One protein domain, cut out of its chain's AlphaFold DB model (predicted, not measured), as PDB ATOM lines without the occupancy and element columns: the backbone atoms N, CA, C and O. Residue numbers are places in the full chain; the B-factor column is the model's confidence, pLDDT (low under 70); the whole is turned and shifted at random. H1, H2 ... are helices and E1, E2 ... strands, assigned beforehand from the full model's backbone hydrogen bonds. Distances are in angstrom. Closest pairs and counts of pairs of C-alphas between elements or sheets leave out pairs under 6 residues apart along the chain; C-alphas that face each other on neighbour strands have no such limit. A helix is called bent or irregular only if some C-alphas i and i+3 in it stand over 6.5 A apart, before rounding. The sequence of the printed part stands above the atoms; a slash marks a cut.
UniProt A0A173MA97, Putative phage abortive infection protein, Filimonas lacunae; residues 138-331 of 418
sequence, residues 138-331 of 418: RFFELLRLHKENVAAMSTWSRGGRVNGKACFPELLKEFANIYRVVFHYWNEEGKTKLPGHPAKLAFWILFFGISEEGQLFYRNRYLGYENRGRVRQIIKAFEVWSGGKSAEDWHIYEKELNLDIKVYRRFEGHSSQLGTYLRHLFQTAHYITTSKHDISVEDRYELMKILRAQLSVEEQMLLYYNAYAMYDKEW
ATOM      1  N   ARG A 138      27.829  53.242  95.741       94.25
ATOM      2  CA  ARG A 138      27.721  52.324  94.600       94.25
ATOM      3  C   ARG A 138      27.748  50.861  95.037       94.25
ATOM      4  O   ARG A 138      27.036  50.048  94.453       94.25
ATOM      5  N   PHE A 139      28.540  50.512  96.048       96.12
ATOM      6  CA  PHE A 139      28.543  49.168  96.617       96.12
ATOM      7  C   PHE A 139      27.173  48.796  97.193       96.12
ATOM      8  O   PHE A 139      26.660  47.727  96.865       96.12
ATOM      9  N   PHE A 140      26.566  49.659  98.010       96.88
ATOM     10  CA  PHE A 140      25.263  49.378  98.614       96.88
ATOM     11  C   PHE A 140      24.152  49.272  97.568       96.88
ATOM     12  O   PHE A 140      23.268  48.427  97.709       96.88
ATOM     13  N   GLU A 141      24.238  50.040  96.483       97.38
ATOM     14  CA  GLU A 141      23.318  49.906  95.358       97.38
ATOM     15  C   GLU A 141      23.487  48.565  94.624       97.38
ATOM     16  O   GLU A 141      22.512  47.854  94.381       97.38
ATOM     17  N   LEU A 142      24.727  48.146  94.344       97.25
ATOM     18  CA  LEU A 142      25.003  46.824  93.768       97.25
ATOM     19  C   LEU A 142      24.538  45.689  94.693       97.25
ATOM     20  O   LEU A 142      23.987  44.690  94.228       97.25
ATOM     21  N   LEU A 143      24.708  45.858  96.005       97.38
ATOM     22  CA  LEU A 143      24.239  44.911  97.012       97.38
ATOM     23  C   LEU A 143      22.710  44.810  97.026       97.38
ATOM     24  O   LEU A 143      22.169  43.708  97.130       97.38
ATOM     25  N   ARG A 144      22.006  45.939  96.896       97.62
ATOM     26  CA  ARG A 144      20.544  45.982  96.783       97.62
ATOM     27  C   ARG A 144      20.070  45.226  95.542       97.62
ATOM     28  O   ARG A 144      19.262  44.311  95.679       97.62
ATOM     29  N   LEU A 145      20.639  45.527  94.372       97.25
ATOM     30  CA  LEU A 145      20.327  44.829  93.117       97.25
ATOM     31  C   LEU A 145      20.615  43.325  93.207       97.25
ATOM     32  O   LEU A 145      19.860  42.501  92.695       97.25
ATOM     33  N   HIS A 146      21.695  42.936  93.886       96.81
ATOM     34  CA  HIS A 146      21.991  41.530  94.133       96.81
ATOM     35  C   HIS A 146      20.908  40.856  94.993       96.81
ATOM     36  O   HIS A 146      20.450  39.766  94.652       96.81
ATOM     37  N   LYS A 147      20.445  41.508  96.067       96.06
ATOM     38  CA  LYS A 147      19.348  40.992  96.901       96.06
ATOM     39  C   LYS A 147      18.032  40.877  96.129       96.06
ATOM     40  O   LYS A 147      17.296  39.921  96.354       96.06
ATOM     41  N   GLU A 148      17.750  41.808  95.222       96.56
ATOM     42  CA  GLU A 148      16.577  41.752  94.339       96.56
ATOM     43  C   GLU A 148      16.651  40.571  93.377       96.56
ATOM     44  O   GLU A 148      15.685  39.818  93.265       96.56
ATOM     45  N   ASN A 149      17.815  40.337  92.764       96.06
ATOM     46  CA  ASN A 149      18.029  39.149  91.941       96.06
ATOM     47  C   ASN A 149      17.797  37.867  92.735       96.06
ATOM     48  O   ASN A 149      17.114  36.976  92.244       96.06
ATOM     49  N   VAL A 150      18.338  37.781  93.957       96.25
ATOM     50  CA  VAL A 150      18.115  36.630  94.841       96.25
ATOM     51  C   VAL A 150      16.627  36.466  95.123       96.25
ATOM     52  O   VAL A 150      16.115  35.366  94.966       96.25
ATOM     53  N   ALA A 151      15.921  37.534  95.494       96.12
ATOM     54  CA  ALA A 151      14.489  37.490  95.789       96.12
ATOM     55  C   ALA A 151      13.642  37.051  94.581       96.12
ATOM     56  O   ALA A 151      12.653  36.343  94.764       96.12
ATOM     57  N   ALA A 152      14.048  37.429  93.367       95.06
ATOM     58  CA  ALA A 152      13.396  37.031  92.123       95.06
ATOM     59  C   ALA A 152      13.663  35.567  91.730       95.06
ATOM     60  O   ALA A 152      12.943  35.031  90.885       95.06
ATOM     61  N   MET A 153      14.669  34.908  92.325       94.75
ATOM     62  CA  MET A 153      14.950  33.504  92.036       94.75
ATOM     63  C   MET A 153      13.784  32.616  92.462       94.75
ATOM     64  O   MET A 153      13.240  32.756  93.557       94.75
ATOM     65  N   SER A 154      13.459  31.641  91.624       92.19
ATOM     66  CA  SER A 154      12.487  30.599  91.919       92.19
ATOM     67  C   SER A 154      12.891  29.268  91.299       92.19
ATOM     68  O   SER A 154      13.391  29.220  90.174       92.19
ATOM     69  N   THR A 155      12.666  28.188  92.040       89.06
ATOM     70  CA  THR A 155      12.877  26.810  91.584       89.06
ATOM     71  C   THR A 155      11.824  25.882  92.191       89.06
ATOM     72  O   THR A 155      10.976  26.305  92.982       89.06
ATOM     73  N   TRP A 156      11.838  24.615  91.796       83.38
ATOM     74  CA  TRP A 156      10.928  23.591  92.293       83.38
ATOM     75  C   TRP A 156      11.599  22.744  93.370       83.38
ATOM     76  O   TRP A 156      12.746  22.333  93.227       83.38
ATOM     77  N   SER A 157      10.852  22.471  94.435       81.81
ATOM     78  CA  SER A 157      11.196  21.525  95.492       81.81
ATOM     79  C   SER A 157      10.078  20.489  95.660       81.81
ATOM     80  O   SER A 157       9.004  20.601  95.061       81.81
ATOM     81  N   ARG A 158      10.294  19.477  96.512       73.75
ATOM     82  CA  ARG A 158       9.329  18.400  96.793       73.75
ATOM     83  C   ARG A 158       7.997  18.943  97.310       73.75
ATOM     84  O   ARG A 158       6.952  18.362  97.044       73.75
ATOM     85  N   GLY A 159       8.054  20.047  98.058       75.06
ATOM     86  CA  GLY A 159       6.899  20.738  98.634       75.06
ATOM     87  C   GLY A 159       6.264  21.798  97.728       75.06
ATOM     88  O   GLY A 159       5.385  22.519  98.187       75.06
ATOM     89  N   GLY A 160       6.706  21.924  96.472       84.31
ATOM     90  CA  GLY A 160       6.223  22.930  95.526       84.31
ATOM     91  C   GLY A 160       7.277  23.977  95.169       84.31
ATOM     92  O   GLY A 160       8.480  23.750  95.297       84.31
ATOM     93  N   ARG A 161       6.822  25.127  94.667       87.62
ATOM     94  CA  ARG A 161       7.704  26.214  94.229       87.62
ATOM     95  C   ARG A 161       8.346  26.897  95.436       87.62
ATOM     96  O   ARG A 161       7.642  27.349  96.337       87.62
ATOM     97  N   VAL A 162       9.668  27.009  95.421       91.56
ATOM     98  CA  VAL A 162      10.452  27.768  96.402       91.56
ATOM     99  C   VAL A 162      11.022  29.016  95.739       91.56
ATOM    100  O   VAL A 162      11.317  29.009  94.543       91.56
ATOM    101  N   ASN A 163      11.159  30.090  96.513       94.50
ATOM    102  CA  ASN A 163      11.631  31.384  96.026       94.50
ATOM    103  C   ASN A 163      12.775  31.911  96.896       94.50
ATOM    104  O   ASN A 163      12.956  31.493  98.046       94.50
ATOM    105  N   GLY A 164      13.520  32.882  96.376       95.06
ATOM    106  CA  GLY A 164      14.540  33.570  97.147       95.06
ATOM    107  C   GLY A 164      15.711  32.661  97.519       95.06
ATOM    108  O   GLY A 164      16.150  31.799  96.756       95.06
ATOM    109  N   LYS A 165      16.180  32.812  98.762       93.81
ATOM    110  CA  LYS A 165      17.283  32.014  99.313       93.81
ATOM    111  C   LYS A 165      16.982  30.519  99.430       93.81
ATOM    112  O   LYS A 165      17.908  29.715  99.400       93.81
ATOM    113  N   ALA A 166      15.709  30.129  99.520       93.69
ATOM    114  CA  ALA A 166      15.325  28.719  99.597       93.69
ATOM    115  C   ALA A 166      15.644  27.942  98.304       93.69
ATOM    116  O   ALA A 166      15.657  26.715  98.317       93.69
ATOM    117  N   CYS A 167      15.958  28.638  97.206       93.88
ATOM    118  CA  CYS A 167      16.396  28.016  95.963       93.88
ATOM    119  C   CYS A 167      17.793  27.383  96.063       93.88
ATOM    120  O   CYS A 167      18.040  26.371  95.416       93.88
ATOM    121  N   PHE A 168      18.717  27.944  96.854       94.38
ATOM    122  CA  PHE A 168      20.112  27.480  96.879       94.38
ATOM    123  C   PHE A 168      20.297  26.063  97.440       94.38
ATOM    124  O   PHE A 168      21.029  25.296  96.812       94.38
ATOM    125  N   PRO A 169      19.633  25.658  98.543       91.94
ATOM    126  CA  PRO A 169      19.648  24.264  98.980       91.94
ATOM    127  C   PRO A 169      19.192  23.291  97.885       91.94
ATOM    128  O   PRO A 169      19.816  22.251  97.689       91.94
ATOM    129  N   GLU A 170      18.144  23.638  97.134       90.06
ATOM    130  CA  GLU A 170      17.618  22.789  96.059       90.06
ATOM    131  C   GLU A 170      18.573  22.733  94.860       90.06
ATOM    132  O   GLU A 170      18.854  21.648  94.359       90.06
ATOM    133  N   LEU A 171      19.170  23.866  94.470       91.94
ATOM    134  CA  LEU A 171      20.209  23.913  93.432       91.94
ATOM    135  C   LEU A 171      21.442  23.081  93.808       91.94
ATOM    136  O   LEU A 171      22.041  22.435  92.950       91.94
ATOM    137  N   LEU A 172      21.835  23.078  95.085       91.62
ATOM    138  CA  LEU A 172      22.949  22.261  95.563       91.62
ATOM    139  C   LEU A 172      22.629  20.770  95.541       91.62
ATOM    140  O   LEU A 172      23.488  19.979  95.151       91.62
ATOM    141  N   LYS A 173      21.418  20.378  95.946       88.88
ATOM    142  CA  LYS A 173      20.970  18.983  95.856       88.88
ATOM    143  C   LYS A 173      20.907  18.522  94.400       88.88
ATOM    144  O   LYS A 173      21.423  17.452  94.081       88.88
ATOM    145  N   GLU A 174      20.357  19.349  93.511       88.50
ATOM    146  CA  GLU A 174      20.334  19.088  92.069       88.50
ATOM    147  C   GLU A 174      21.758  18.914  91.526       88.50
ATOM    148  O   GLU A 174      22.066  17.904  90.894       88.50
ATOM    149  N   PHE A 175      22.667  19.838  91.854       91.50
ATOM    150  CA  PHE A 175      24.069  19.749  91.454       91.50
ATOM    151  C   PHE A 175      24.765  18.495  91.994       91.50
ATOM    152  O   PHE A 175      25.513  17.848  91.262       91.50
ATOM    153  N   ALA A 176      24.518  18.123  93.253       89.69
ATOM    154  CA  ALA A 176      25.077  16.917  93.854       89.69
ATOM    155  C   ALA A 176      24.628  15.654  93.113       89.69
ATOM    156  O   ALA A 176      25.458  14.788  92.822       89.69
ATOM    157  N   ASN A 177      23.344  15.574  92.760       86.44
ATOM    158  CA  ASN A 177      22.807  14.479  91.961       86.44
ATOM    159  C   ASN A 177      23.445  14.451  90.569       86.44
ATOM    160  O   ASN A 177      23.978  13.420  90.171       86.44
ATOM    161  N   ILE A 178      23.490  15.586  89.862       88.38
ATOM    162  CA  ILE A 178      24.141  15.677  88.548       88.38
ATOM    163  C   ILE A 178      25.606  15.231  88.643       88.38
ATOM    164  O   ILE A 178      26.069  14.432  87.829       88.38
ATOM    165  N   TYR A 179      26.346  15.703  89.649       90.75
ATOM    166  CA  TYR A 179      27.759  15.378  89.804       90.75
ATOM    167  C   TYR A 179      27.998  13.890  90.033       90.75
ATOM    168  O   TYR A 179      28.875  13.331  89.383       90.75
ATOM    169  N   ARG A 180      27.232  13.234  90.915       86.75
ATOM    170  CA  ARG A 180      27.375  11.788  91.182       86.75
ATOM    171  C   ARG A 180      27.253  10.964  89.909       86.75
ATOM    172  O   ARG A 180      27.979   9.997  89.707       86.75
ATOM    173  N   VAL A 181      26.367  11.402  89.035       84.62
ATOM    174  CA  VAL A 181      26.002  10.704  87.812       84.62
ATOM    175  C   VAL A 181      27.060  10.922  86.757       84.62
ATOM    176  O   VAL A 181      27.594   9.961  86.207       84.62
ATOM    177  N   VAL A 182      27.424  12.185  86.534       88.00
ATOM    178  CA  VAL A 182      28.546  12.516  85.662       88.00
ATOM    179  C   VAL A 182      29.786  11.771  86.142       88.00
ATOM    180  O   VAL A 182      30.434  11.140  85.327       88.00
ATOM    181  N   PHE A 183      30.087  11.768  87.442       87.81
ATOM    182  CA  PHE A 183      31.244  11.086  88.018       87.81
ATOM    183  C   PHE A 183      31.219   9.568  87.797       87.81
ATOM    184  O   PHE A 183      32.248   9.004  87.428       87.81
ATOM    185  N   HIS A 184      30.069   8.913  87.984       84.75
ATOM    186  CA  HIS A 184      29.903   7.483  87.719       84.75
ATOM    187  C   HIS A 184      30.236   7.157  86.256       84.75
ATOM    188  O   HIS A 184      31.180   6.420  85.977       84.75
ATOM    189  N   TYR A 185      29.557   7.814  85.312       82.12
ATOM    190  CA  TYR A 185      29.802   7.610  83.881       82.12
ATOM    191  C   TYR A 185      31.158   8.138  83.407       82.12
ATOM    192  O   TYR A 185      31.633   7.736  82.345       82.12
ATOM    193  N   TRP A 186      31.803   9.039  84.148       85.31
ATOM    194  CA  TRP A 186      33.147   9.543  83.853       85.31
ATOM    195  C   TRP A 186      34.237   8.535  84.216       85.31
ATOM    196  O   TRP A 186      35.261   8.481  83.537       85.31
ATOM    197  N   ASN A 187      34.012   7.734  85.261       83.56
ATOM    198  CA  ASN A 187      34.984   6.767  85.777       83.56
ATOM    199  C   ASN A 187      34.663   5.309  85.432       83.56
ATOM    200  O   ASN A 187      35.426   4.432  85.815       83.56
ATOM    201  N   GLU A 188      33.583   5.058  84.692       79.50
ATOM    202  CA  GLU A 188      33.233   3.733  84.173       79.50
ATOM    203  C   GLU A 188      34.432   3.074  83.462       79.50
ATOM    204  O   GLU A 188      35.032   3.669  82.550       79.50
ATOM    205  N   GLU A 189      34.788   1.871  83.926       69.50
ATOM    206  CA  GLU A 189      35.920   1.084  83.436       69.50
ATOM    207  C   GLU A 189      35.710   0.645  81.978       69.50
ATOM    208  O   GLU A 189      34.589   0.476  81.506       69.50
ATOM    209  N   GLY A 190      36.804   0.506  81.224       65.25
ATOM    210  CA  GLY A 190      36.750   0.106  79.811       65.25
ATOM    211  C   GLY A 190      36.337   1.209  78.822       65.25
ATOM    212  O   GLY A 190      36.297   0.951  77.622       65.25
ATOM    213  N   LYS A 191      36.078   2.447  79.276       68.88
ATOM    214  CA  LYS A 191      35.762   3.603  78.411       68.88
ATOM    215  C   LYS A 191      36.850   4.683  78.438       68.88
ATOM    216  O   LYS A 191      37.434   4.965  79.486       68.88
ATOM    217  N   THR A 192      37.072   5.376  77.316       67.50
ATOM    218  CA  THR A 192      38.077   6.453  77.184       67.50
ATOM    219  C   THR A 192      37.779   7.652  78.083       67.50
ATOM    220  O   THR A 192      36.700   8.247  78.011       67.50
ATOM    221  N   LYS A 193      38.714   7.994  78.984       68.94
ATOM    222  CA  LYS A 193      38.544   9.081  79.964       68.94
ATOM    223  C   LYS A 193      38.410  10.429  79.254       68.94
ATOM    224  O   LYS A 193      39.260  10.798  78.447       68.94
ATOM    225  N   LEU A 194      37.366  11.178  79.603       71.56
ATOM    226  CA  LEU A 194      37.184  12.543  79.117       71.56
ATOM    227  C   LEU A 194      38.299  13.453  79.668       71.56
ATOM    228  O   LEU A 194      38.702  13.298  80.824       71.56
ATOM    229  N   PRO A 195      38.791  14.427  78.882       73.56
ATOM    230  CA  PRO A 195      39.780  15.378  79.363       73.56
ATOM    231  C   PRO A 195      39.178  16.310  80.423       73.56
ATOM    232  O   PRO A 195      38.083  16.856  80.257       73.56
ATOM    233  N   GLY A 196      39.929  16.543  81.500       79.44
ATOM    234  CA  GLY A 196      39.543  17.433  82.595       79.44
ATOM    235  C   GLY A 196      38.830  16.722  83.747       79.44
ATOM    236  O   GLY A 196      39.017  15.531  83.973       79.44
ATOM    237  N   HIS A 197      38.044  17.483  84.508       85.69
ATOM    238  CA  HIS A 197      37.377  17.013  85.721       85.69
ATOM    239  C   HIS A 197      35.848  16.959  85.519       85.69
ATOM    240  O   HIS A 197      35.297  17.926  84.976       85.69
ATOM    241  N   PRO A 198      35.138  15.915  86.006       89.00
ATOM    242  CA  PRO A 198      33.684  15.753  85.833       89.00
ATOM    243  C   PRO A 198      32.856  16.932  86.365       89.00
ATOM    244  O   PRO A 198      31.782  17.224  85.849       89.00
ATOM    245  N   ALA A 199      33.391  17.662  87.348       90.00
ATOM    246  CA  ALA A 199      32.783  18.873  87.912       90.00
ATOM    247  C   ALA A 199      32.389  19.910  86.852       90.00
ATOM    248  O   ALA A 199      31.361  20.565  86.999       90.00
ATOM    249  N   LYS A 200      33.195  20.052  85.788       89.00
ATOM    250  CA  LYS A 200      32.938  21.031  84.727       89.00
ATOM    251  C   LYS A 200      31.651  20.700  83.988       89.00
ATOM    252  O   LYS A 200      30.751  21.530  83.934       89.00
ATOM    253  N   LEU A 201      31.542  19.462  83.501       89.00
ATOM    254  CA  LEU A 201      30.351  18.983  82.804       89.00
ATOM    255  C   LEU A 201      29.126  18.982  83.728       89.00
ATOM    256  O   LEU A 201      28.060  19.418  83.313       89.00
ATOM    257  N   ALA A 202      29.280  18.567  84.986       91.44
ATOM    258  CA  ALA A 202      28.180  18.580  85.946       91.44
ATOM    259  C   ALA A 202      27.624  19.993  86.183       91.44
ATOM    260  O   ALA A 202      26.414  20.204  86.146       91.44
ATOM    261  N   PHE A 203      28.497  20.986  86.378       92.06
ATOM    262  CA  PHE A 203      28.046  22.358  86.619       92.06
ATOM    263  C   PHE A 203      27.440  22.969  85.356       92.06
ATOM    264  O   PHE A 203      26.476  23.724  85.407       92.06
ATOM    265  N   TRP A 204      27.987  22.615  84.199       90.38
ATOM    266  CA  TRP A 204      27.443  22.986  82.905       90.38
ATOM    267  C   TRP A 204      26.034  22.444  82.680       90.38
ATOM    268  O   TRP A 204      25.197  23.215  82.213       90.38
ATOM    269  N   ILE A 205      25.754  21.194  83.055       90.25
ATOM    270  CA  ILE A 205      24.409  20.599  83.005       90.25
ATOM    271  C   ILE A 205      23.455  21.333  83.953       90.25
ATOM    272  O   ILE A 205      22.368  21.701  83.530       90.25
ATOM    273  N   LEU A 206      23.871  21.648  85.185       91.75
ATOM    274  CA  LEU A 206      23.063  22.486  86.088       91.75
ATOM    275  C   LEU A 206      22.752  23.856  85.457       91.75
ATOM    276  O   LEU A 206      21.657  24.395  85.597       91.75
ATOM    277  N   PHE A 207      23.736  24.448  84.782       91.88
ATOM    278  CA  PHE A 207      23.624  25.807  84.273       91.88
ATOM    279  C   PHE A 207      22.809  25.894  82.979       91.88
ATOM    280  O   PHE A 207      21.853  26.656  82.935       91.88
ATOM    281  N   PHE A 208      23.145  25.141  81.930       89.50
ATOM    282  CA  PHE A 208      22.448  25.227  80.634       89.50
ATOM    283  C   PHE A 208      21.379  24.151  80.421       89.50
ATOM    284  O   PHE A 208      20.600  24.268  79.481       89.50
ATOM    285  N   GLY A 209      21.315  23.143  81.289       88.81
ATOM    286  CA  GLY A 209      20.353  22.057  81.173       88.81
ATOM    287  C   GLY A 209      20.681  21.053  80.071       88.81
ATOM    288  O   GLY A 209      21.694  21.130  79.380       88.81
ATOM    289  N   ILE A 210      19.797  20.077  79.895       84.44
ATOM    290  CA  ILE A 210      19.954  19.008  78.892       84.44
ATOM    291  C   ILE A 210      19.226  19.291  77.570       84.44
ATOM    292  O   ILE A 210      19.138  18.402  76.720       84.44
ATOM    293  N   SER A 211      18.705  20.508  77.388       80.50
ATOM    294  CA  SER A 211      18.054  20.944  76.146       80.50
ATOM    295  C   SER A 211      19.017  20.885  74.958       80.50
ATOM    296  O   SER A 211      20.233  20.927  75.137       80.50
ATOM    297  N   GLU A 212      18.493  20.830  73.731       75.69
ATOM    298  CA  GLU A 212      19.321  20.780  72.517       75.69
ATOM    299  C   GLU A 212      20.360  21.919  72.468       75.69
ATOM    300  O   GLU A 212      21.529  21.683  72.154       75.69
ATOM    301  N   GLU A 213      19.975  23.126  72.892       75.62
ATOM    302  CA  GLU A 213      20.871  24.280  73.027       75.62
ATOM    303  C   GLU A 213      22.020  24.024  74.019       75.62
ATOM    304  O   GLU A 213      23.190  24.265  73.700       75.62
ATOM    305  N   GLY A 214      21.715  23.478  75.202       77.12
ATOM    306  CA  GLY A 214      22.725  23.077  76.184       77.12
ATOM    307  C   GLY A 214      23.656  21.994  75.630       77.12
ATOM    308  O   GLY A 214      24.883  22.108  75.713       77.12
ATOM    309  N   GLN A 215      23.096  20.978  74.967       76.88
ATOM    310  CA  GLN A 215      23.871  19.894  74.359       76.88
ATOM    311  C   GLN A 215      24.849  20.396  73.292       76.88
ATOM    312  O   GLN A 215      25.984  19.910  73.225       76.88
ATOM    313  N   LEU A 216      24.439  21.368  72.470       75.62
ATOM    314  CA  LEU A 216      25.311  22.017  71.490       75.62
ATOM    315  C   LEU A 216      26.498  22.700  72.179       75.62
ATOM    316  O   LEU A 216      27.639  22.519  71.742       75.62
ATOM    317  N   PHE A 217      26.262  23.408  73.289       79.31
ATOM    318  CA  PHE A 217      27.321  24.065  74.058       79.31
ATOM    319  C   PHE A 217      28.378  23.064  74.555       79.31
ATOM    320  O   PHE A 217      29.575  23.244  74.298       79.31
ATOM    321  N   TYR A 218      27.970  21.963  75.201       76.88
ATOM    322  CA  TYR A 218      28.930  20.981  75.726       76.88
ATOM    323  C   TYR A 218      29.649  20.222  74.606       76.88
ATOM    324  O   TYR A 218      30.862  20.012  74.678       76.88
ATOM    325  N   ARG A 219      28.933  19.834  73.539       70.81
ATOM    326  CA  ARG A 219      29.518  19.111  72.393       70.81
ATOM    327  C   ARG A 219      30.592  19.923  71.686       70.81
ATOM    328  O   ARG A 219      31.611  19.357  71.301       70.81
ATOM    329  N   ASN A 220      30.377  21.228  71.534       73.25
ATOM    330  CA  ASN A 220      31.345  22.116  70.897       73.25
ATOM    331  C   ASN A 220      32.590  22.332  71.765       73.25
ATOM    332  O   ASN A 220      33.665  22.598  71.237       73.25
ATOM    333  N   ARG A 221      32.484  22.187  73.092       73.88
ATOM    334  CA  ARG A 221      33.629  22.337  74.000       73.88
ATOM    335  C   ARG A 221      34.461  21.059  74.144       73.88
ATOM    336  O   ARG A 221      35.667  21.148  74.368       73.88
ATOM    337  N   TYR A 222      33.848  19.890  73.956       67.62
ATOM    338  CA  TYR A 222      34.513  18.585  73.901       67.62
ATOM    339  C   TYR A 222      34.698  18.125  72.439       67.62
ATOM    340  O   TYR A 222      34.028  17.208  71.973       67.62
ATOM    341  N   LEU A 223      35.626  18.763  71.713       54.62
ATOM    342  CA  LEU A 223      35.792  18.642  70.248       54.62
ATOM    343  C   LEU A 223      36.203  17.242  69.724       54.62
ATOM    344  O   LEU A 223      35.990  16.943  68.550       54.62
ATOM    345  N   GLY A 224      36.756  16.360  70.565       61.00
ATOM    346  CA  GLY A 224      37.167  15.002  70.163       61.00
ATOM    347  C   GLY A 224      35.977  14.072  69.882       61.00
ATOM    348  O   GLY A 224      35.027  14.035  70.660       61.00
ATOM    349  N   TYR A 225      36.010  13.297  68.786       55.00
ATOM    350  CA  TYR A 225      34.914  12.386  68.397       55.00
ATOM    351  C   TYR A 225      34.543  11.383  69.506       55.00
ATOM    352  O   TYR A 225      33.364  11.236  69.823       55.00
ATOM    353  N   GLU A 226      35.537  10.792  70.176       61.66
ATOM    354  CA  GLU A 226      35.326   9.886  71.316       61.66
ATOM    355  C   GLU A 226      34.681  10.592  72.519       61.66
ATOM    356  O   GLU A 226      33.749  10.076  73.140       61.66
ATOM    357  N   ASN A 227      35.100  11.833  72.786       69.62
ATOM    358  CA  ASN A 227      34.552  12.642  73.873       69.62
ATOM    359  C   ASN A 227      33.077  12.991  73.627       69.62
ATOM    360  O   ASN A 227      32.266  12.954  74.552       69.62
ATOM    361  N   ARG A 228      32.700  13.264  72.370       69.25
ATOM    362  CA  ARG A 228      31.304  13.522  71.980       69.25
ATOM    363  C   ARG A 228      30.410  12.304  72.199       69.25
ATOM    364  O   ARG A 228      29.268  12.472  72.622       69.25
ATOM    365  N   GLY A 229      30.920  11.096  71.943       74.12
ATOM    366  CA  GLY A 229      30.206   9.845  72.208       74.12
ATOM    367  C   GLY A 229      29.903   9.654  73.696       74.12
ATOM    368  O   GLY A 229      28.755   9.402  74.060       74.12
ATOM    369  N   ARG A 230      30.901   9.855  74.565       76.56
ATOM    370  CA  ARG A 230      30.736   9.707  76.022       76.56
ATOM    371  C   ARG A 230      29.842  10.792  76.626       76.56
ATOM    372  O   ARG A 230      28.946  10.472  77.398       76.56
ATOM    373  N   VAL A 231      30.007  12.051  76.216       78.75
ATOM    374  CA  VAL A 231      29.110  13.149  76.630       78.75
ATOM    375  C   VAL A 231      27.664  12.858  76.217       78.75
ATOM    376  O   VAL A 231      26.757  13.047  77.020       78.75
ATOM    377  N   ARG A 232      27.436  12.312  75.014       78.50
ATOM    378  CA  ARG A 232      26.097  11.896  74.569       78.50
ATOM    379  C   ARG A 232      25.513  10.777  75.435       78.50
ATOM    380  O   ARG A 232      24.327  10.822  75.724       78.50
ATOM    381  N   GLN A 233      26.311   9.793  75.858       79.38
ATOM    382  CA  GLN A 233      25.844   8.736  76.771       79.38
ATOM    383  C   GLN A 233      25.410   9.307  78.124       79.38
ATOM    384  O   GLN A 233      24.338   8.964  78.611       79.38
ATOM    385  N   ILE A 234      26.212  10.217  78.684       82.75
ATOM    386  CA  ILE A 234      25.904  10.909  79.942       82.75
ATOM    387  C   ILE A 234      24.600  11.700  79.806       82.75
ATOM    388  O   ILE A 234      23.701  11.549  80.624       82.75
ATOM    389  N   ILE A 235      24.469  12.505  78.750       80.88
ATOM    390  CA  ILE A 235      23.255  13.290  78.491       80.88
ATOM    391  C   ILE A 235      22.047  12.372  78.302       80.88
ATOM    392  O   ILE A 235      21.006  12.627  78.891       80.88
ATOM    393  N   LYS A 236      22.190  11.268  77.561       79.19
ATOM    394  CA  LYS A 236      21.112  10.294  77.366       79.19
ATOM    395  C   LYS A 236      20.648   9.673  78.687       79.19
ATOM    396  O   LYS A 236      19.458   9.415  78.833       79.19
ATOM    397  N   ALA A 237      21.547   9.461  79.651       77.75
ATOM    398  CA  ALA A 237      21.156   9.031  80.994       77.75
ATOM    399  C   ALA A 237      20.248  10.079  81.663       77.75
ATOM    400  O   ALA A 237      19.183   9.732  82.166       77.75
ATOM    401  N   PHE A 238      20.592  11.367  81.562       78.00
ATOM    402  CA  PHE A 238      19.734  12.454  82.046       78.00
ATOM    403  C   PHE A 238      18.426  12.612  81.250       78.00
ATOM    404  O   PHE A 238      17.398  12.928  81.840       78.00
ATOM    405  N   GLU A 239      18.418  12.369  79.937       74.44
ATOM    406  CA  GLU A 239      17.202  12.396  79.110       74.44
ATOM    407  C   GLU A 239      16.234  11.286  79.517       74.44
ATOM    408  O   GLU A 239      15.057  11.554  79.757       74.44
ATOM    409  N   VAL A 240      16.736  10.055  79.675       69.81
ATOM    410  CA  VAL A 240      15.967   8.937  80.245       69.81
ATOM    411  C   VAL A 240      15.411   9.335  81.611       69.81
ATOM    412  O   VAL A 240      14.249   9.040  81.900       69.81
ATOM    413  N   TRP A 241      16.183  10.096  82.392       67.44
ATOM    414  CA  TRP A 241      15.738  10.602  83.684       67.44
ATOM    415  C   TRP A 241      14.746  11.769  83.655       67.44
ATOM    416  O   TRP A 241      13.975  11.976  84.586       67.44
ATOM    417  N   SER A 242      14.730  12.553  82.589       65.06
ATOM    418  CA  SER A 242      13.738  13.614  82.393       65.06
ATOM    419  C   SER A 242      12.429  13.104  81.783       65.06
ATOM    420  O   SER A 242      11.384  13.736  81.947       65.06
ATOM    421  N   GLY A 243      12.490  11.974  81.069       59.03
ATOM    422  CA  GLY A 243      11.435  11.466  80.191       59.03
ATOM    423  C   GLY A 243      10.416  10.528  80.839       59.03
ATOM    424  O   GLY A 243       9.510  10.076  80.145       59.03
ATOM    425  N   GLY A 244      10.539  10.222  82.135       54.28
ATOM    426  CA  GLY A 244       9.518   9.466  82.872       54.28
ATOM    427  C   GLY A 244       9.324   8.012  82.417       54.28
ATOM    428  O   GLY A 244       8.188   7.546  82.371       54.28
ATOM    429  N   LYS A 245      10.396   7.283  82.063       50.31
ATOM    430  CA  LYS A 245      10.305   5.823  81.833       50.31
ATOM    431  C   LYS A 245       9.914   5.064  83.120       50.31
ATOM    432  O   LYS A 245       9.896   5.662  84.187       50.31
ATOM    433  N   SER A 246       9.531   3.784  83.008       45.78
ATOM    434  CA  SER A 246       8.966   2.920  84.074       45.78
ATOM    435  C   SER A 246       9.638   3.067  85.451       45.78
ATOM    436  O   SER A 246      10.860   3.145  85.531       45.78
ATOM    437  N   ALA A 247       8.836   3.027  86.528       48.03
ATOM    438  CA  ALA A 247       9.240   3.037  87.944       48.03
ATOM    439  C   ALA A 247      10.387   2.049  88.295       48.03
ATOM    440  O   ALA A 247      11.150   2.301  89.229       48.03
ATOM    441  N   GLU A 248      10.531   0.967  87.527       48.81
ATOM    442  CA  GLU A 248      11.502  -0.115  87.743       48.81
ATOM    443  C   GLU A 248      12.942   0.259  87.357       48.81
ATOM    444  O   GLU A 248      13.866  -0.089  88.092       48.81
ATOM    445  N   ASP A 249      13.149   1.045  86.291       51.19
ATOM    446  CA  ASP A 249      14.493   1.493  85.881       51.19
ATOM    447  C   ASP A 249      15.103   2.465  86.913       51.19
ATOM    448  O   ASP A 249      16.322   2.559  87.058       51.19
ATOM    449  N   TRP A 250      14.265   3.173  87.683       54.62
ATOM    450  CA  TRP A 250      14.714   4.137  88.698       54.62
ATOM    451  C   TRP A 250      15.234   3.487  89.966       54.62
ATOM    452  O   TRP A 250      16.138   4.034  90.593       54.62
ATOM    453  N   HIS A 251      14.665   2.344  90.360       54.44
ATOM    454  CA  HIS A 251      15.001   1.700  91.631       54.44
ATOM    455  C   HIS A 251      16.462   1.242  91.673       54.44
ATOM    456  O   HIS A 251      17.064   1.227  92.747       54.44
ATOM    457  N   ILE A 252      17.045   0.927  90.513       54.91
ATOM    458  CA  ILE A 252      18.461   0.571  90.387       54.91
ATOM    459  C   ILE A 252      19.330   1.798  90.705       54.91
ATOM    460  O   ILE A 252      20.150   1.752  91.619       54.91
ATOM    461  N   TYR A 253      19.087   2.937  90.050       57.59
ATOM    462  CA  TYR A 253      19.908   4.143  90.225       57.59
ATOM    463  C   TYR A 253      19.672   4.882  91.553       57.59
ATOM    464  O   TYR A 253      20.626   5.390  92.142       57.59
ATOM    465  N   GLU A 254      18.431   4.935  92.055       60.00
ATOM    466  CA  GLU A 254      18.104   5.535  93.362       60.00
ATOM    467  C   GLU A 254      18.849   4.794  94.487       60.00
ATOM    468  O   GLU A 254      19.397   5.428  95.391       60.00
ATOM    469  N   LYS A 255      18.959   3.459  94.380       61.84
ATOM    470  CA  LYS A 255      19.601   2.595  95.379       61.84
ATOM    471  C   LYS A 255      21.124   2.501  95.226       61.84
ATOM    472  O   LYS A 255      21.818   2.522  96.238       61.84
ATOM    473  N   GLU A 256      21.656   2.435  94.003       63.53
ATOM    474  CA  GLU A 256      23.107   2.343  93.753       63.53
ATOM    475  C   GLU A 256      23.847   3.672  93.964       63.53
ATOM    476  O   GLU A 256      24.973   3.681  94.462       63.53
ATOM    477  N   LEU A 257      23.229   4.807  93.613       65.19
ATOM    478  CA  LEU A 257      23.868   6.133  93.654       65.19
ATOM    479  C   LEU A 257      23.332   7.040  94.783       65.19
ATOM    480  O   LEU A 257      23.774   8.191  94.916       65.19
ATOM    481  N   ASN A 258      22.411   6.525  95.609       66.88
ATOM    482  CA  ASN A 258      21.791   7.205  96.756       66.88
ATOM    483  C   ASN A 258      21.227   8.594  96.398       66.88
ATOM    484  O   ASN A 258      21.487   9.591  97.081       66.88
ATOM    485  N   LEU A 259      20.560   8.686  95.250       67.44
ATOM    486  CA  LEU A 259      20.104   9.947  94.666       67.44
ATOM    487  C   LEU A 259      18.733  10.349  95.227       67.44
ATOM    488  O   LEU A 259      17.836   9.520  95.331       67.44
ATOM    489  N   ASP A 260      18.533  11.638  95.506       65.25
ATOM    490  CA  ASP A 260      17.211  12.186  95.849       65.25
ATOM    491  C   ASP A 260      16.566  12.766  94.580       65.25
ATOM    492  O   ASP A 260      16.759  13.938  94.285       65.25
ATOM    493  N   ILE A 261      15.913  11.938  93.750       58.75
ATOM    494  CA  ILE A 261      15.543  12.303  92.357       58.75
ATOM    495  C   ILE A 261      14.094  12.794  92.215       58.75
ATOM    496  O   ILE A 261      13.760  13.438  91.224       58.75
ATOM    497  N   LYS A 262      13.219  12.544  93.199       56.06
ATOM    498  CA  LYS A 262      11.742  12.662  93.076       56.06
ATOM    499  C   LYS A 262      11.196  14.075  92.804       56.06
ATOM    500  O   LYS A 262       9.984  14.270  92.792       56.06
ATOM    501  N   VAL A 263      12.064  15.062  92.616       52.31
ATOM    502  CA  VAL A 263      11.746  16.487  92.707       52.31
ATOM    503  C   VAL A 263      12.126  17.276  91.451       52.31
ATOM    504  O   VAL A 263      11.472  18.269  91.135       52.31
ATOM    505  N   TYR A 264      13.137  16.842  90.695       58.41
ATOM    506  CA  TYR A 264      13.707  17.666  89.627       58.41
ATOM    507  C   TYR A 264      13.020  17.382  88.295       58.41
ATOM    508  O   TYR A 264      13.332  16.420  87.592       58.41
ATOM    509  N   ARG A 265      12.064  18.237  87.917       54.31
ATOM    510  CA  ARG A 265      11.533  18.229  86.552       54.31
ATOM    511  C   ARG A 265      12.642  18.652  85.580       54.31
ATOM    512  O   ARG A 265      13.106  19.783  85.608       54.31
ATOM    513  N   ARG A 266      12.999  17.723  84.689       59.47
ATOM    514  CA  ARG A 266      13.584  17.948  83.354       59.47
ATOM    515  C   ARG A 266      15.004  18.514  83.219       59.47
ATOM    516  O   ARG A 266      15.428  18.647  82.077       59.47
ATOM    517  N   PHE A 267      15.759  18.763  84.297       74.56
ATOM    518  CA  PHE A 267      17.128  19.320  84.209       74.56
ATOM    519  C   PHE A 267      17.204  20.470  83.180       74.56
ATOM    520  O   PHE A 267      18.042  20.468  82.277       74.56
ATOM    521  N   GLU A 268      16.254  21.409  83.256       77.69
ATOM    522  CA  GLU A 268      16.030  22.442  82.226       77.69
ATOM    523  C   GLU A 268      17.139  23.508  82.201       77.69
ATOM    524  O   GLU A 268      17.264  24.255  81.234       77.69
ATOM    525  N   GLY A 269      17.985  23.528  83.234       86.94
ATOM    526  CA  GLY A 269      19.064  24.490  83.393       86.94
ATOM    527  C   GLY A 269      18.616  25.771  84.091       86.94
ATOM    528  O   GLY A 269      17.461  26.186  84.027       86.94
ATOM    529  N   HIS A 270      19.564  26.427  84.758       90.81
ATOM    530  CA  HIS A 270      19.313  27.626  85.570       90.81
ATOM    531  C   HIS A 270      19.990  28.895  85.034       90.81
ATOM    532  O   HIS A 270      20.069  29.896  85.743       90.81
ATOM    533  N   SER A 271      20.480  28.888  83.793       89.94
ATOM    534  CA  SER A 271      21.351  29.927  83.215       89.94
ATOM    535  C   SER A 271      20.795  31.348  83.328       89.94
ATOM    536  O   SER A 271      21.555  32.277  83.598       89.94
ATOM    537  N   SER A 272      19.481  31.523  83.177       89.94
ATOM    538  CA  SER A 272      18.818  32.826  83.278       89.94
ATOM    539  C   SER A 272      18.914  33.412  84.695       89.94
ATOM    540  O   SER A 272      19.518  34.470  84.907       89.94
ATOM    541  N   GLN A 273      18.392  32.693  85.694       92.81
ATOM    542  CA  GLN A 273      18.329  33.168  87.080       92.81
ATOM    543  C   GLN A 273      19.698  33.063  87.774       92.81
ATOM    544  O   GLN A 273      20.215  34.051  88.301       92.81
ATOM    545  N   LEU A 274      20.336  31.888  87.712       93.75
ATOM    546  CA  LEU A 274      21.636  31.631  88.337       93.75
ATOM    547  C   LEU A 274      22.760  32.427  87.665       93.75
ATOM    548  O   LEU A 274      23.662  32.915  88.345       93.75
ATOM    549  N   GLY A 275      22.708  32.612  86.343       92.94
ATOM    550  CA  GLY A 275      23.689  33.429  85.628       92.94
ATOM    551  C   GLY A 275      23.624  34.899  86.021       92.94
ATOM    552  O   GLY A 275      24.667  35.518  86.236       92.94
ATOM    553  N   THR A 276      22.419  35.452  86.171       94.56
ATOM    554  CA  THR A 276      22.232  36.833  86.641       94.56
ATOM    555  C   THR A 276      22.739  36.999  88.075       94.56
ATOM    556  O   THR A 276      23.500  37.931  88.348       94.56
ATOM    557  N   TYR A 277      22.418  36.055  88.968       96.38
ATOM    558  CA  TYR A 277      22.932  36.020  90.342       96.38
ATOM    559  C   TYR A 277      24.471  36.013  90.393       96.38
ATOM    560  O   TYR A 277      25.072  36.912  90.988       96.38
ATOM    561  N   LEU A 278      25.115  35.042  89.729       95.19
ATOM    562  CA  LEU A 278      26.573  34.872  89.757       95.19
ATOM    563  C   LEU A 278      27.296  36.075  89.146       95.19
ATOM    564  O   LEU A 278      28.285  36.552  89.703       95.19
ATOM    565  N   ARG A 279      26.790  36.596  88.022       94.06
ATOM    566  CA  ARG A 279      27.393  37.739  87.329       94.06
ATOM    567  C   ARG A 279      27.323  39.006  88.174       94.06
ATOM    568  O   ARG A 279      28.330  39.698  88.288       94.06
ATOM    569  N   HIS A 280      26.175  39.305  88.785       95.81
ATOM    570  CA  HIS A 280      26.051  40.486  89.645       95.81
ATOM    571  C   HIS A 280      26.882  40.348  90.922       95.81
ATOM    572  O   HIS A 280      27.521  41.317  91.335       95.81
ATOM    573  N   LEU A 281      26.947  39.152  91.519       96.75
ATOM    574  CA  LEU A 281      27.814  38.910  92.674       96.75
ATOM    575  C   LEU A 281      29.287  39.144  92.320       96.75
ATOM    576  O   LEU A 281      29.994  39.843  93.046       96.75
ATOM    577  N   PHE A 282      29.730  38.619  91.172       95.19
ATOM    578  CA  PHE A 282      31.089  38.830  90.680       95.19
ATOM    579  C   PHE A 282      31.373  40.304  90.427       95.19
ATOM    580  O   PHE A 282      32.380  40.815  90.898       95.19
ATOM    581  N   GLN A 283      30.481  41.009  89.728       94.12
ATOM    582  CA  GLN A 283      30.641  42.436  89.449       94.12
ATOM    583  C   GLN A 283      30.715  43.264  90.732       94.12
ATOM    584  O   GLN A 283      31.538  44.173  90.817       94.12
ATOM    585  N   THR A 284      29.911  42.926  91.742       96.19
ATOM    586  CA  THR A 284      29.936  43.592  93.052       96.19
ATOM    587  C   THR A 284      31.274  43.369  93.745       96.19
ATOM    588  O   THR A 284      31.935  44.330  94.134       96.19
ATOM    589  N   ALA A 285      31.723  42.115  93.841       95.31
ATOM    590  CA  ALA A 285      33.011  41.787  94.438       95.31
ATOM    591  C   ALA A 285      34.171  42.442  93.668       95.31
ATOM    592  O   ALA A 285      35.030  43.083  94.268       95.31
ATOM    593  N   HIS A 286      34.161  42.352  92.339       93.06
ATOM    594  CA  HIS A 286      35.190  42.911  91.469       93.06
ATOM    595  C   HIS A 286      35.247  44.442  91.536       93.06
ATOM    596  O   HIS A 286      36.331  45.023  91.525       93.06
ATOM    597  N   TYR A 287      34.099  45.113  91.654       93.56
ATOM    598  CA  TYR A 287      34.043  46.558  91.855       93.56
ATOM    599  C   TYR A 287      34.783  46.970  93.135       93.56
ATOM    600  O   TYR A 287      35.618  47.872  93.089       93.56
ATOM    601  N   ILE A 288      34.558  46.262  94.247       91.44
ATOM    602  CA  ILE A 288      35.242  46.524  95.524       91.44
ATOM    603  C   ILE A 288      36.753  46.302  95.394       91.44
ATOM    604  O   ILE A 288      37.539  47.050  95.974       91.44
ATOM    605  N   THR A 289      37.192  45.289  94.640       88.69
ATOM    606  CA  THR A 289      38.622  44.959  94.528       88.69
ATOM    607  C   THR A 289      39.390  45.829  93.539       88.69
ATOM    608  O   THR A 289      40.600  45.970  93.695       88.69
ATOM    609  N   THR A 290      38.709  46.382  92.535       86.25
ATOM    610  CA  THR A 290      39.337  47.016  91.361       86.25
ATOM    611  C   THR A 290      38.937  48.488  91.193       86.25
ATOM    612  O   THR A 290      39.360  49.136  90.236       86.25
ATOM    613  N   SER A 291      38.111  49.051  92.084       79.69
ATOM    614  CA  SER A 291      37.723  50.465  92.000       79.69
ATOM    615  C   SER A 291      38.955  51.377  91.955       79.69
ATOM    616  O   SER A 291      39.885  51.224  92.748       79.69
ATOM    617  N   LYS A 292      38.936  52.329  91.009       76.00
ATOM    618  CA  LYS A 292      40.028  53.287  90.758       76.00
ATOM    619  C   LYS A 292      40.169  54.364  91.840       76.00
ATOM    620  O   LYS A 292      41.176  55.057  91.851       76.00
ATOM    621  N   HIS A 293      39.161  54.519  92.693       79.25
ATOM    622  CA  HIS A 293      39.187  55.459  93.809       79.25
ATOM    623  C   HIS A 293      40.154  54.982  94.894       79.25
ATOM    624  O   HIS A 293      40.308  53.772  95.107       79.25
ATOM    625  N   ASP A 294      40.790  55.938  95.569       75.81
ATOM    626  CA  ASP A 294      41.830  55.690  96.567       75.81
ATOM    627  C   ASP A 294      41.209  55.275  97.911       75.81
ATOM    628  O   ASP A 294      41.150  56.027  98.878       75.81
ATOM    629  N   ILE A 295      40.645  54.065  97.935       84.19
ATOM    630  CA  ILE A 295      40.087  53.437  99.134       84.19
ATOM    631  C   ILE A 295      41.091  52.441  99.721       84.19
ATOM    632  O   ILE A 295      41.672  51.613  99.001       84.19
ATOM    633  N   SER A 296      41.256  52.516 101.045       87.44
ATOM    634  CA  SER A 296      42.182  51.684 101.815       87.44
ATOM    635  C   SER A 296      41.902  50.186 101.638       87.44
ATOM    636  O   SER A 296      40.784  49.754 101.340       87.44
ATOM    637  N   VAL A 297      42.932  49.358 101.822       87.69
ATOM    638  CA  VAL A 297      42.793  47.895 101.723       87.69
ATOM    639  C   VAL A 297      41.865  47.368 102.822       87.69
ATOM    640  O   VAL A 297      41.103  46.426 102.594       87.69
ATOM    641  N   GLU A 298      41.903  48.000 103.993       88.69
ATOM    642  CA  GLU A 298      41.058  47.725 105.149       88.69
ATOM    643  C   GLU A 298      39.583  47.967 104.827       88.69
ATOM    644  O   GLU A 298      38.765  47.071 105.030       88.69
ATOM    645  N   ASP A 299      39.247  49.120 104.247       90.94
ATOM    646  CA  ASP A 299      37.865  49.445 103.886       90.94
ATOM    647  C   ASP A 299      37.328  48.487 102.810       90.94
ATOM    648  O   ASP A 299      36.214  47.974 102.927       90.94
ATOM    649  N   ARG A 300      38.140  48.137 101.798       92.31
ATOM    650  CA  ARG A 300      37.765  47.112 100.799       92.31
ATOM    651  C   ARG A 300      37.464  45.765 101.461       92.31
ATOM    652  O   ARG A 300      36.536  45.059 101.058       92.31
ATOM    653  N   TYR A 301      38.251  45.389 102.470       93.00
ATOM    654  CA  TYR A 301      38.028  44.161 103.228       93.00
ATOM    655  C   TYR A 301      36.729  44.221 104.043       93.00
ATOM    656  O   TYR A 301      35.992  43.234 104.069       93.00
ATOM    657  N   GLU A 302      36.414  45.363 104.656       94.81
ATOM    658  CA  GLU A 302      35.159  45.576 105.382       94.81
ATOM    659  C   GLU A 302      33.931  45.513 104.461       94.81
ATOM    660  O   GLU A 302      32.983  44.785 104.763       94.81
ATOM    661  N   LEU A 303      33.975  46.129 103.277       96.06
ATOM    662  CA  LEU A 303      32.900  45.996 102.284       96.06
ATOM    663  C   LEU A 303      32.716  44.542 101.823       96.06
ATOM    664  O   LEU A 303      31.586  44.052 101.738       96.06
ATOM    665  N   MET A 304      33.807  43.796 101.607       95.88
ATOM    666  CA  MET A 304      33.692  42.368 101.288       95.88
ATOM    667  C   MET A 304      33.099  41.561 102.451       95.88
ATOM    668  O   MET A 304      32.361  40.603 102.220       95.88
ATOM    669  N   LYS A 305      33.389  41.920 103.709       96.12
ATOM    670  CA  LYS A 305      32.750  41.280 104.872       96.12
ATOM    671  C   LYS A 305      31.242  41.509 104.866       96.12
ATOM    672  O   LYS A 305      30.516  40.556 105.137       96.12
ATOM    673  N   ILE A 306      30.786  42.718 104.533       97.44
ATOM    674  CA  ILE A 306      29.356  43.034 104.403       97.44
ATOM    675  C   ILE A 306      28.728  42.197 103.285       97.44
ATOM    676  O   ILE A 306      27.695  41.567 103.511       97.44
ATOM    677  N   LEU A 307      29.374  42.124 102.114       97.38
ATOM    678  CA  LEU A 307      28.907  41.292 101.000       97.38
ATOM    679  C   LEU A 307      28.798  39.821 101.414       97.38
ATOM    680  O   LEU A 307      27.752  39.202 101.243       97.38
ATOM    681  N   ARG A 308      29.854  39.275 102.028       96.50
ATOM    682  CA  ARG A 308      29.882  37.894 102.521       96.50
ATOM    683  C   ARG A 308      28.782  37.615 103.536       96.50
ATOM    684  O   ARG A 308      28.207  36.535 103.505       96.50
ATOM    685  N   ALA A 309      28.485  38.562 104.423       95.69
ATOM    686  CA  ALA A 309      27.429  38.409 105.419       95.69
ATOM    687  C   ALA A 309      26.028  38.284 104.793       95.69
ATOM    688  O   ALA A 309      25.124  37.764 105.440       95.69
ATOM    689  N   GLN A 310      25.838  38.727 103.543       94.94
ATOM    690  CA  GLN A 310      24.583  38.502 102.821       94.94
ATOM    691  C   GLN A 310      24.466  37.088 102.239       94.94
ATOM    692  O   GLN A 310      23.341  36.664 101.976       94.94
ATOM    693  N   LEU A 311      25.571  36.357 102.070       96.19
ATOM    694  CA  LEU A 311      25.591  35.033 101.452       96.19
ATOM    695  C   LEU A 311      25.362  33.935 102.496       96.19
ATOM    696  O   LEU A 311      26.121  33.816 103.460       96.19
ATOM    697  N   SER A 312      24.353  33.096 102.267       94.75
ATOM    698  CA  SER A 312      24.179  31.830 102.985       94.75
ATOM    699  C   SER A 312      25.350  30.873 102.739       94.75
ATOM    700  O   SER A 312      26.165  31.061 101.828       94.75
ATOM    701  N   VAL A 313      25.453  29.827 103.559       93.56
ATOM    702  CA  VAL A 313      26.505  28.823 103.372       93.56
ATOM    703  C   VAL A 313      26.304  28.087 102.048       93.56
ATOM    704  O   VAL A 313      27.270  27.819 101.335       93.56
ATOM    705  N   GLU A 314      25.051  27.845 101.669       93.88
ATOM    706  CA  GLU A 314      24.670  27.220 100.412       93.88
ATOM    707  C   GLU A 314      25.058  28.081  99.204       93.88
ATOM    708  O   GLU A 314      25.611  27.574  98.227       93.88
ATOM    709  N   GLU A 315      24.852  29.398  99.292       95.75
ATOM    710  CA  GLU A 315      25.310  30.362  98.284       95.75
ATOM    711  C   GLU A 315      26.832  30.327  98.116       95.75
ATOM    712  O   GLU A 315      27.331  30.285  96.989       95.75
ATOM    713  N   GLN A 316      27.581  30.305  99.225       95.38
ATOM    714  CA  GLN A 316      29.044  30.227  99.187       95.38
ATOM    715  C   GLN A 316      29.526  28.893  98.596       95.38
ATOM    716  O   GLN A 316      30.482  28.876  97.820       95.38
ATOM    717  N   MET A 317      28.843  27.788  98.902       93.44
ATOM    718  CA  MET A 317      29.129  26.471  98.327       93.44
ATOM    719  C   MET A 317      28.877  26.426  96.823       93.44
ATOM    720  O   MET A 317      29.739  25.978  96.063       93.44
ATOM    721  N   LEU A 318      27.729  26.933  96.375       93.94
ATOM    722  CA  LEU A 318      27.399  26.983  94.954       93.94
ATOM    723  C   LEU A 318      28.391  27.870  94.190       93.94
ATOM    724  O   LEU A 318      28.805  27.535  93.079       93.94
ATOM    725  N   LEU A 319      28.821  28.969  94.811       94.94
ATOM    726  CA  LEU A 319      29.832  29.865  94.267       94.94
ATOM    727  C   LEU A 319      31.203  29.183  94.130       94.94
ATOM    728  O   LEU A 319      31.869  29.352  93.109       94.94
ATOM    729  N   TYR A 320      31.612  28.370  95.108       93.94
ATOM    730  CA  TYR A 320      32.824  27.555  94.998       93.94
ATOM    731  C   TYR A 320      32.745  26.571  93.821       93.94
ATOM    732  O   TYR A 320      33.690  26.474  93.035       93.94
ATOM    733  N   TYR A 321      31.609  25.888  93.650       92.75
ATOM    734  CA  TYR A 321      31.406  24.972  92.526       92.75
ATOM    735  C   TYR A 321      31.442  25.688  91.177       92.75
ATOM    736  O   TYR A 321      32.079  25.193  90.244       92.75
ATOM    737  N   ASN A 322      30.844  26.880  91.088       93.12
ATOM    738  CA  ASN A 322      30.935  27.719  89.899       93.12
ATOM    739  C   ASN A 322      32.385  28.096  89.575       93.12
ATOM    740  O   ASN A 322      32.828  27.906  88.442       93.12
ATOM    741  N   ALA A 323      33.127  28.598  90.563       92.62
ATOM    742  CA  ALA A 323      34.514  29.001  90.386       92.62
ATOM    743  C   ALA A 323      35.383  27.822  89.933       92.62
ATOM    744  O   ALA A 323      36.084  27.932  88.934       92.62
ATOM    745  N   TYR A 324      35.276  26.665  90.591       89.94
ATOM    746  CA  TYR A 324      36.047  25.479  90.216       89.94
ATOM    747  C   TYR A 324      35.724  24.982  88.794       89.94
ATOM    748  O   TYR A 324      36.606  24.519  88.066       89.94
ATOM    749  N   ALA A 325      34.454  25.057  88.385       86.69
ATOM    750  CA  ALA A 325      34.008  24.539  87.098       86.69
ATOM    751  C   ALA A 325      34.253  25.495  85.916       86.69
ATOM    752  O   ALA A 325      34.621  25.034  84.831       86.69
ATOM    753  N   MET A 326      34.023  26.800  86.100       79.62
ATOM    754  CA  MET A 326      33.951  27.780  85.008       79.62
ATOM    755  C   MET A 326      34.987  28.913  85.081       79.62
ATOM    756  O   MET A 326      35.431  29.346  84.020       79.62
ATOM    757  N   TYR A 327      35.360  29.393  86.274       77.75
ATOM    758  CA  TYR A 327      36.049  30.685  86.460       77.75
ATOM    759  C   TYR A 327      37.070  30.637  87.610       77.75
ATOM    760  O   TYR A 327      36.981  31.380  88.593       77.75
ATOM    761  N   ASP A 328      38.005  29.693  87.546       72.25
ATOM    762  CA  ASP A 328      38.916  29.398  88.655       72.25
ATOM    763  C   ASP A 328      39.828  30.587  88.984       72.25
ATOM    764  O   ASP A 328      40.024  30.913  90.157       72.25
ATOM    765  N   LYS A 329      40.337  31.276  87.961       84.19
ATOM    766  CA  LYS A 329      41.279  32.394  88.104       84.19
ATOM    767  C   LYS A 329      40.614  33.678  88.584       84.19
ATOM    768  O   LYS A 329      41.182  34.385  89.415       84.19
ATOM    769  N   GLU A 330      39.428  33.985  88.074       87.00
ATOM    770  CA  GLU A 330      38.721  35.239  88.331       87.00
ATOM    771  C   GLU A 330      38.291  35.349  89.797       87.00
ATOM    772  O   GLU A 330      38.411  36.410  90.414       87.00
ATOM    773  N   TRP A 331      37.839  34.240  90.384       92.06
ATOM    774  CA  TRP A 331      37.404  34.194  91.778       92.06
ATOM    775  C   TRP A 331      38.539  33.993  92.778       92.06
ATOM    776  O   TRP A 331      38.375  34.319  93.957       92.06
TER     777      TRP A 331
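This is residues 138 to 331 of the 418 residues of the protein "Putative phage abortive infection protein" of Filimonas lacunae (UniProt A0A173MA97). H2 and H3 make the middle of this domain, with H9 packed on both; a three-helix up-and-down bundle of H1, H7 and H8 lies toward one end of the longest axis, and H4, H5 and H6 lie toward the other. A small strand hairpin, E1 and E2, sits at one edge near the corner where H1 and H2 meet at their ends. The printed part has 194 residues with ten named helices and two named strands, in the order H1, E1, E2, H2, H3, H4, H5, H6, H7, H8, H9, H10; the class is mostly helix, and the sheet, E1 - E2, is antiparallel. The whole is compact, with a radius of gyration of the C-alphas of 18.8 A and spans of 60 by 40 by 27 A.

H1 is residues 138 to 152, 21.1 A from first to last C-alpha, and begins at C-alpha 138 (27.721, 52.324, 94.600). The strands are E1, residues 154 to 157, and E2, residues 160 to 163. H2, residues 164 to 187, is the longest helix at 35.6 A and ends at C-alpha 187 (34.984, 6.767, 85.777); it is neither bent nor irregular, but only just: C-alphas 166 and 169 are 6.2 A apart. H3 is residues 198 to 208, H4 residues 212 to 221, and H5 residues 225 to 242, 25.4 A long. H6, residues 247 to 256, is also only just neither bent nor irregular, with C-alphas 249 and 252 6.1 A apart. H7 is residues 271 to 290, 26.1 A; H8 is residues 297 to 310, 20.5 A; H9 is residues 313 to 326, 19.8 A. H10, residues 328 to 331, ends at C-alpha 331 (37.404, 34.194, 91.778).

H1, H7 and H8 form a bundle, up and down, each running against the one before it in the chain. H1 and H7 touch at a shallow tilt of 15 degrees, opposite ways, closest at the C-alphas of Leu 142 and Thr 284, 5.9 A. H7 touches H8 with residues 285 to 289 alone; the two are a helical hairpin, closest at the C-alphas of Ile 288 and Arg 300, 5.9 A. H1 and H8 are close but not clearly touching, with the C-alphas of Leu 143 and Leu 307 7.1 A apart. H1 and H2 touch only at their ends, about perpendicular at 75 degrees, closest at the C-alphas of Ala 151 and Gly 164, 4.1 A. In the hairpin E1 and E2, N 155 and O 162 are 3.0 A apart and N 157 and O 160 2.8 A, within hydrogen-bond range. H2 and H3 are the hub, touching four helices each; they touch each other at a steep tilt of 45 degrees, closest at the C-alphas of Tyr 179 and Ala 202, 5.0 A. H9 touches H2, with the C-alphas of Phe 168 and Glu 314 5.8 A apart, and H3, with those of Lys 200 and Ala 325 4.4 A apart. H9 and H10 touch only at the corner, and only just, with 3 pairs of C-alphas within 8 A, the closest those of Ala 323 and Trp 331, 6.1 A. H3 and H4, closest at the C-alphas of Phe 208 and Gly 214, 4.9 A, and H4 and H5, closest at those of Arg 219 and Arg 228, 5.9 A, are helical hairpins. H6 touches no helix, and is only just apart from H5, at 8.2 A. Every O i to N i+4 pair is within hydrogen-bond range in H1, H3, H4, H5, H7, H8 and H9; H2 has 17 of 20 and H6 3 of 6, and H10 is too short for such a pair.

The two C-alphas farthest apart are those of Glu 248 and Asp 294, 64.1 A. The printed part has no cut. The link from H6 to H7, residues 257 to 270, is long. The mean pLDDT of the printed part is 82.6, and residues 189 to 193, 222 to 228 and 240 to 266 are under 70.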